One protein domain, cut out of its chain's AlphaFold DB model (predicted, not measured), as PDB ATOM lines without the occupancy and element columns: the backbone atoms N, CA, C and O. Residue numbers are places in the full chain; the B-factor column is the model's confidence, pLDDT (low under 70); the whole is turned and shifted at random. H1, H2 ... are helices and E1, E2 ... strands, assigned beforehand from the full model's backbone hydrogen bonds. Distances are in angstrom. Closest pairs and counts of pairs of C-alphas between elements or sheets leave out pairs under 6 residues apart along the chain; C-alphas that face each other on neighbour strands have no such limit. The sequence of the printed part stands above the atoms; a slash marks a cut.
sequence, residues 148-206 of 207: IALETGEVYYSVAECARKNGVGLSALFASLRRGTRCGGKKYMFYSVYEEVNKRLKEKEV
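AT A GLANCE: This is residues 148 to 206 of the 207 residues of an uncharacterized protein of Phocaeicola plebeius (UniProt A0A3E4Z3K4). Picture a small compact head with one helical arm: H1, H2 and strand E1 make the head, and the chain leaves E1 straight into the long helix H3; residues 195 to 206, of which 195 to 205 belong to H3, stick out free. In the head, H1 and H2 pack on each other at a steep angle, E1 passes close to H2, and the first printed residues, 148 to 149, pair with E1. The printed part has 59 residues with three named helices and one named strand, in the order H1, H2, E1, H3, and its class is mostly helix. It is only just compact, close to loose, with a radius of gyration of the C-alphas of 12.2 A; the arm makes the length in spans of 40 by 20 by 17 A.

HOW THE PARTS SIT: Start with the longest helix, H3, residues 191 to 205, which touches no helix. Step back along the chain to E1, residues 186 to 190; the two meet only through their tight link, with 0 residues between them. E1 pairs with no named strand, but look at two short antiparallel pairings: residues 148 to 149 with 188 to 189 of E1, and residues 182 to 183 with 186 to 187 of E1. Next look at H2, residues 170 to 179: its closest C-alpha to E1 is that of Leu 177, 5.8 A from that of Met 189. H2 touches H1, residues 159 to 165, where the closest C-alphas, of Ala 163 and Leu 170, are 5.5 A apart. Those two helices run opposite ways at a steep tilt of 55 degrees. H1 is apart from E1 and from H3, and H2 is apart from H3. In H1, H2 and H3 every O i to N i+4 pair is within hydrogen-bond range.

IN THESE COORDINATES: Find C-alpha 191 at (102.722, 27.877, 77.585); from there H3 runs 21.3 A to C-alpha 205 at (88.234, 20.522, 63.795). E1 covers 13.5 A from Lys 186 to Phe 190. H2 covers 14.3 A from Leu 170 to Arg 179. For H1, go to C-alpha 159 at (106.021, 31.571, 86.756); Lys 165 ends it after 10.1 A.

THE WHOLE: The two C-alphas farthest apart are those of Gly 169 and Val 206, at 40.3 A. Without the free stretch, 47 residues span 22 by 21 by 16 A. The printed part has no cut and no long link. The mean pLDDT of the printed part is 90.9; look for the values under 70 at residues 205 to 206.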
ATOM      1  N   ILE A 148     100.779  31.021  80.646       95.38
ATOM      2  CA  ILE A 148      99.638  31.790  80.144       95.38
ATOM      3  C   ILE A 148      98.520  31.805  81.188       95.38
ATOM      4  O   ILE A 148      98.241  30.776  81.813       95.38
ATOM      5  N   ALA A 149      97.900  32.967  81.392       95.50
ATOM      6  CA  ALA A 149      96.613  33.069  82.074       95.50
ATOM      7  C   ALA A 149      95.501  32.791  81.060       95.50
ATOM      8  O   ALA A 149      95.368  33.516  80.077       95.50
ATOM      9  N   LEU A 150      94.716  31.736  81.276       93.50
ATOM     10  CA  LEU A 150      93.732  31.282  80.291       93.50
ATOM     11  C   LEU A 150      92.572  32.267  80.130       93.50
ATOM     12  O   LEU A 150      92.034  32.384  79.037       93.50
ATOM     13  N   GLU A 151      92.198  32.984  81.193       91.81
ATOM     14  CA  GLU A 151      91.102  33.955  81.140       91.81
ATOM     15  C   GLU A 151      91.466  35.245  80.395       91.81
ATOM     16  O   GLU A 151      90.619  35.804  79.710       91.81
ATOM     17  N   THR A 152      92.700  35.741  80.536       91.62
ATOM     18  CA  THR A 152      93.121  37.010  79.916       91.62
ATOM     19  C   THR A 152      93.921  36.819  78.632       91.62
ATOM     20  O   THR A 152      94.139  37.781  77.906       91.62
ATOM     21  N   GLY A 153      94.421  35.609  78.371       91.38
ATOM     22  CA  GLY A 153      95.364  35.335  77.286       91.38
ATOM     23  C   GLY A 153      96.765  35.921  77.507       91.38
ATOM     24  O   GLY A 153      97.630  35.761  76.649       91.38
ATOM     25  N   GLU A 154      97.024  36.583  78.642       93.69
ATOM     26  CA  GLU A 154      98.328  37.197  78.914       93.69
ATOM     27  C   GLU A 154      99.396  36.111  79.106       93.69
ATOM     28  O   GLU A 154      99.251  35.201  79.933       93.69
ATOM     29  N   VAL A 155     100.486  36.223  78.344       93.31
ATOM     30  CA  VAL A 155     101.631  35.316  78.415       93.31
ATOM     31  C   VAL A 155     102.735  35.961  79.235       93.31
ATOM     32  O   VAL A 155     103.300  36.992  78.877       93.31
ATOM     33  N   TYR A 156     103.089  35.298  80.324       91.00
ATOM     34  CA  TYR A 156     104.197  35.661  81.184       91.00
ATOM     35  C   TYR A 156     105.431  34.868  80.807       91.00
ATOM     36  O   TYR A 156     105.400  33.660  80.540       91.00
ATOM     37  N   TYR A 157     106.568  35.536  80.894       84.88
ATOM     38  CA  TYR A 157     107.847  34.947  80.560       84.88
ATOM     39  C   TYR A 157     108.282  33.852  81.537       84.88
ATOM     40  O   TYR A 157     109.061  32.962  81.200       84.88
ATOM     41  N   SER A 158     107.792  33.917  82.777       88.94
ATOM     42  CA  SER A 158     108.051  32.903  83.797       88.94
ATOM     43  C   SER A 158     106.952  32.860  84.849       88.94
ATOM     44  O   SER A 158     106.295  33.869  85.109       88.94
ATOM     45  N   VAL A 159     106.865  31.734  85.559       89.88
ATOM     46  CA  VAL A 159     106.021  31.571  86.756       89.88
ATOM     47  C   VAL A 159     106.262  32.693  87.780       89.88
ATOM     48  O   VAL A 159     105.317  33.238  88.339       89.88
ATOM     49  N   ALA A 160     107.520  33.097  87.992       87.56
ATOM     50  CA  ALA A 160     107.867  34.151  88.949       87.56
ATOM     51  C   ALA A 160     107.389  35.548  88.524       87.56
ATOM     52  O   ALA A 160     107.028  36.359  89.372       87.56
ATOM     53  N   GLU A 161     107.388  35.838  87.223       88.06
ATOM     54  CA  GLU A 161     106.832  37.092  86.709       88.06
ATOM     55  C   GLU A 161     105.309  37.103  86.851       88.06
ATOM     56  O   GLU A 161     104.763  38.063  87.389       88.06
ATOM     57  N   CYS A 162     104.652  36.008  86.451       91.50
ATOM     58  CA  CYS A 162     103.212  35.816  86.605       91.50
ATOM     59  C   CYS A 162     102.775  36.024  88.060       91.50
ATOM     60  O   CYS A 162     101.812  36.745  88.321       91.50
ATOM     61  N   ALA A 163     103.515  35.434  89.005       91.50
ATOM     62  CA  ALA A 163     103.268  35.560  90.435       91.50
ATOM     63  C   ALA A 163     103.324  37.018  90.910       91.50
ATOM     64  O   ALA A 163     102.394  37.491  91.557       91.50
ATOM     65  N   ARG A 164     104.383  37.750  90.536       89.00
ATOM     66  CA  ARG A 164     104.551  39.159  90.917       89.00
ATOM     67  C   ARG A 164     103.480  40.063  90.313       89.00
ATOM     68  O   ARG A 164     102.891  40.842  91.051       89.00
ATOM     69  N   LYS A 165     103.216  39.953  89.005       90.56
ATOM     70  CA  LYS A 165     102.235  40.807  88.311       90.56
ATOM     71  C   LYS A 165     100.806  40.591  88.811       90.56
ATOM     72  O   LYS A 165     100.056  41.550  88.912       90.56
ATOM     73  N   ASN A 166     100.443  39.352  89.149       90.50
ATOM     74  CA  ASN A 166      99.095  39.022  89.626       90.50
ATOM     75  C   ASN A 166      98.963  39.026  91.158       90.50
ATOM     76  O   ASN A 166      97.900  38.681  91.665       90.50
ATOM     77  N   GLY A 167     100.024  39.355  91.904       91.38
ATOM     78  CA  GLY A 167      99.993  39.347  93.370       91.38
ATOM     79  C   GLY A 167      99.714  37.968  93.983       91.38
ATOM     80  O   GLY A 167      99.170  37.882  95.080       91.38
ATOM     81  N   VAL A 168     100.064  36.879  93.288       93.12
ATOM     82  CA  VAL A 168      99.842  35.507  93.771       93.12
ATOM     83  C   VAL A 168     101.125  34.895  94.323       93.12
ATOM     84  O   VAL A 168     102.223  35.116  93.811       93.12
ATOM     85  N   GLY A 169     101.001  34.081  95.372       93.00
ATOM     86  CA  GLY A 169     102.142  33.380  95.960       93.00
ATOM     87  C   GLY A 169     102.771  32.382  94.982       93.00
ATOM     88  O   GLY A 169     102.070  31.561  94.389       93.00
ATOM     89  N   LEU A 170     104.104  32.399  94.854       91.12
ATOM     90  CA  LEU A 170     104.837  31.551  93.903       91.12
ATOM     91  C   LEU A 170     104.541  30.055  94.099       91.12
ATOM     92  O   LEU A 170     104.275  29.341  93.135       91.12
ATOM     93  N   SER A 171     104.531  29.587  95.350       91.94
ATOM     94  CA  SER A 171     104.229  28.191  95.688       91.94
ATOM     95  C   SER A 171     102.793  27.799  95.336       91.94
ATOM     96  O   SER A 171     102.558  26.696  94.846       91.94
ATOM     97  N   ALA A 172     101.835  28.708  95.543       92.62
ATOM     98  CA  ALA A 172     100.435  28.479  95.200       92.62
ATOM     99  C   ALA A 172     100.248  28.378  93.678       92.62
ATOM    100  O   ALA A 172      99.542  27.489  93.204       92.62
ATOM    101  N   LEU A 173     100.948  29.224  92.917       94.69
ATOM    102  CA  LEU A 173     100.937  29.187  91.457       94.69
ATOM    103  C   LEU A 173     101.583  27.906  90.901       94.69
ATOM    104  O   LEU A 173     101.065  27.302  89.969       94.69
ATOM    105  N   PHE A 174     102.683  27.424  91.486       93.19
ATOM    106  CA  PHE A 174     103.245  26.124  91.092       93.19
ATOM    107  C   PHE A 174     102.299  24.962  91.403       93.19
ATOM    108  O   PHE A 174     102.149  24.048  90.588       93.19
ATOM    109  N   ALA A 175     101.644  24.989  92.567       92.44
ATOM    110  CA  ALA A 175     100.662  23.977  92.927       92.44
ATOM    111  C   ALA A 175      99.477  23.969  91.950       92.44
ATOM    112  O   ALA A 175      99.039  22.888  91.554       92.44
ATOM    113  N   SER A 176      99.008  25.147  91.524       94.81
ATOM    114  CA  SER A 176      97.911  25.266  90.565       94.81
ATOM    115  C   SER A 176      98.303  24.797  89.168       94.81
ATOM    116  O   SER A 176      97.561  24.021  88.575       94.81
ATOM    117  N   LEU A 177      99.498  25.151  88.684       94.25
ATOM    118  CA  LEU A 177     100.030  24.671  87.404       94.25
ATOM    119  C   LEU A 177     100.172  23.144  87.368       94.25
ATOM    120  O   LEU A 177      99.869  22.525  86.354       94.25
ATOM    121  N   ARG A 178     100.605  22.524  88.475       90.88
ATOM    122  CA  ARG A 178     100.734  21.061  88.571       90.88
ATOM    123  C   ARG A 178      99.379  20.354  88.622       90.88
ATOM    124  O   ARG A 178      99.248  19.262  88.086       90.88
ATOM    125  N   ARG A 179      98.404  20.935  89.326       92.31
ATOM    126  CA  ARG A 179      97.096  20.309  89.592       92.31
ATOM    127  C   ARG A 179      96.001  20.734  88.612       92.31
ATOM    128  O   ARG A 179      94.905  20.196  88.671       92.31
ATOM    129  N   GLY A 180      96.260  21.724  87.763       89.50
ATOM    130  CA  GLY A 180      95.253  22.332  86.891       89.50
ATOM    131  C   GLY A 180      94.172  23.129  87.636       89.50
ATOM    132  O   GLY A 180      93.097  23.354  87.079       89.50
ATOM    133  N   THR A 181      94.423  23.543  88.883       94.19
ATOM    134  CA  THR A 181      93.459  24.299  89.704       94.19
ATOM    135  C   THR A 181      93.571  25.808  89.469       94.19
ATOM    136  O   THR A 181      94.480  26.289  88.792       94.19
ATOM    137  N   ARG A 182      92.649  26.587  90.047       94.19
ATOM    138  CA  ARG A 182      92.728  28.057  90.040       94.19
ATOM    139  C   ARG A 182      93.712  28.577  91.096       94.19
ATOM    140  O   ARG A 182      93.921  27.937  92.125       94.19
ATOM    141  N   CYS A 183      94.302  29.744  90.845       93.19
ATOM    142  CA  CYS A 183      95.128  30.501  91.787       93.19
ATOM    143  C   CYS A 183      94.784  31.993  91.656       93.19
ATOM    144  O   CYS A 183      94.777  32.522  90.549       93.19
ATOM    145  N   GLY A 184      94.446  32.670  92.758       87.62
ATOM    146  CA  GLY A 184      94.008  34.075  92.699       87.62
ATOM    147  C   GLY A 184      92.822  34.299  91.748       87.62
ATOM    148  O   GLY A 184      92.825  35.251  90.979       87.62
ATOM    149  N   GLY A 185      91.866  33.362  91.713       90.75
ATOM    150  CA  GLY A 185      90.683  33.413  90.841       90.75
ATOM    151  C   GLY A 185      90.907  33.019  89.373       90.75
ATOM    152  O   GLY A 185      89.948  32.652  88.698       90.75
ATOM    153  N   LYS A 186      92.154  33.001  88.888       93.88
ATOM    154  CA  LYS A 186      92.502  32.700  87.488       93.88
ATOM    155  C   LYS A 186      93.052  31.283  87.313       93.88
ATOM    156  O   LYS A 186      93.577  30.685  88.261       93.88
ATOM    157  N   LYS A 187      92.952  30.732  86.107       95.00
ATOM    158  CA  LYS A 187      93.528  29.448  85.702       95.00
ATOM    159  C   LYS A 187      94.763  29.703  84.846       95.00
ATOM    160  O   LYS A 187      94.736  30.449  83.874       95.00
ATOM    161  N   TYR A 188      95.855  29.043  85.207       95.50
ATOM    162  CA  TYR A 188      97.133  29.190  84.522       95.50
ATOM    163  C   TYR A 188      97.561  27.869  83.903       95.50
ATOM    164  O   TYR A 188      97.244  26.797  84.422       95.50
ATOM    165  N   MET A 189      98.322  27.951  82.818       94.94
ATOM    166  CA  MET A 189      98.905  26.792  82.150       94.94
ATOM    167  C   MET A 189     100.339  27.099  81.723       94.94
ATOM    168  O   MET A 189     100.676  28.245  81.423       94.94
ATOM    169  N   PHE A 190     101.203  26.084  81.689       94.81
ATOM    170  CA  PHE A 190     102.492  26.236  81.018       94.81
ATOM    171  C   PHE A 190     102.258  26.483  79.532       94.81
ATOM    172  O   PHE A 190     101.482  25.769  78.903       94.81
ATOM    173  N   TYR A 191     102.951  27.469  78.969       93.31
ATOM    174  CA  TYR A 191     102.722  27.877  77.585       93.31
ATOM    175  C   TYR A 191     102.950  26.732  76.588       93.31
ATOM    176  O   TYR A 191     102.149  26.543  75.687       93.31
ATOM    177  N   SER A 192     103.961  25.890  76.825       91.88
ATOM    178  CA  SER A 192     104.225  24.707  75.994       91.88
ATOM    179  C   SER A 192     103.065  23.705  75.986       91.88
ATOM    180  O   SER A 192     102.770  23.102  74.963       91.88
ATOM    181  N   VAL A 193     102.390  23.532  77.129       92.75
ATOM    182  CA  VAL A 193     101.221  22.647  77.243       92.75
ATOM    183  C   VAL A 193     100.026  23.268  76.525       92.75
ATOM    184  O   VAL A 193      99.287  22.571  75.840       92.75
ATOM    185  N   TYR A 194      99.855  24.584  76.647       94.06
ATOM    186  CA  TYR A 194      98.809  25.321  75.946       94.06
ATOM    187  C   TYR A 194      98.951  25.219  74.417       94.06
ATOM    188  O   TYR A 194      97.969  24.935  73.735       94.06
ATOM    189  N   GLU A 195     100.167  25.377  73.879       93.44
ATOM    190  CA  GLU A 195     100.446  25.206  72.445       93.44
ATOM    191  C   GLU A 195     100.108  23.791  71.953       93.44
ATOM    192  O   GLU A 195      99.458  23.636  70.919       93.44
ATOM    193  N   GLU A 196     100.496  22.761  72.709       93.12
ATOM    194  CA  GLU A 196     100.217  21.363  72.366       93.12
ATOM    195  C   GLU A 196      98.711  21.059  72.361       93.12
ATOM    196  O   GLU A 196      98.206  20.415  71.437       93.12
ATOM    197  N   VAL A 197      97.974  21.552  73.363       91.44
ATOM    198  CA  VAL A 197      96.513  21.400  73.438       91.44
ATOM    199  C   VAL A 197      95.835  22.099  72.261       91.44
ATOM    200  O   VAL A 197      95.003  21.491  71.592       91.44
ATOM    201  N   ASN A 198      96.220  23.342  71.964       90.81
ATOM    202  CA  ASN A 198      95.654  24.095  70.845       90.81
ATOM    203  C   ASN A 198      95.938  23.444  69.490       90.81
ATOM    204  O   ASN A 198      95.064  23.440  68.624       90.81
ATOM    205  N   LYS A 199      97.139  22.886  69.300       92.94
ATOM    206  CA  LYS A 199      97.485  22.143  68.084       92.94
ATOM    207  C   LYS A 199      96.540  20.953  67.886       92.94
ATOM    208  O   LYS A 199      95.945  20.823  66.823       92.94
ATOM    209  N   ARG A 200      96.330  20.152  68.937       92.38
ATOM    210  CA  ARG A 200      95.426  18.987  68.903       92.38
ATOM    211  C   ARG A 200      93.961  19.357  68.682       92.38
ATOM    212  O   ARG A 200      93.231  18.574  68.089       92.38
ATOM    213  N   LEU A 201      93.511  20.503  69.193       90.88
ATOM    214  CA  LEU A 201      92.144  20.981  68.965       90.88
ATOM    215  C   LEU A 201      91.931  21.347  67.493       90.88
ATOM    216  O   LEU A 201      90.977  20.868  66.892       90.88
ATOM    217  N   LYS A 202      92.871  22.087  66.894       88.88
ATOM    218  CA  LYS A 202      92.823  22.432  65.464       88.88
ATOM    219  C   LYS A 202      92.851  21.200  64.562       88.88
ATOM    220  O   LYS A 202      92.114  21.149  63.592       88.88
ATOM    221  N   GLU A 203      93.663  20.195  64.888       88.56
ATOM    222  CA  GLU A 203      93.715  18.930  64.135       88.56
ATOM    223  C   GLU A 203      92.388  18.151  64.181       88.56
ATOM    224  O   GLU A 203      92.085  17.413  63.250       88.56
ATOM    225  N   LYS A 204      91.585  18.318  65.240       79.62
ATOM    226  CA  LYS A 204      90.276  17.662  65.390       79.62
ATOM    227  C   LYS A 204      89.125  18.399  64.712       79.62
ATOM    228  O   LYS A 204      88.131  17.759  64.402       79.62
ATOM    229  N   GLU A 205      89.239  19.710  64.505       69.75
ATOM    230  CA  GLU A 205      88.234  20.522  63.795       69.75
ATOM    231  C   GLU A 205      88.328  20.390  62.262       69.75
ATOM    232  O   GLU A 205      87.454  20.872  61.552       69.75
ATOM    233  N   VAL A 206      89.375  19.740  61.744       58.97
ATOM    234  CA  VAL A 206      89.617  19.527  60.302       58.97
ATOM    235  C   VAL A 206      88.999  18.197  59.804       58.97
ATOM    236  O   VAL A 206      89.387  17.683  58.758       58.97
TER     237      VAL A 206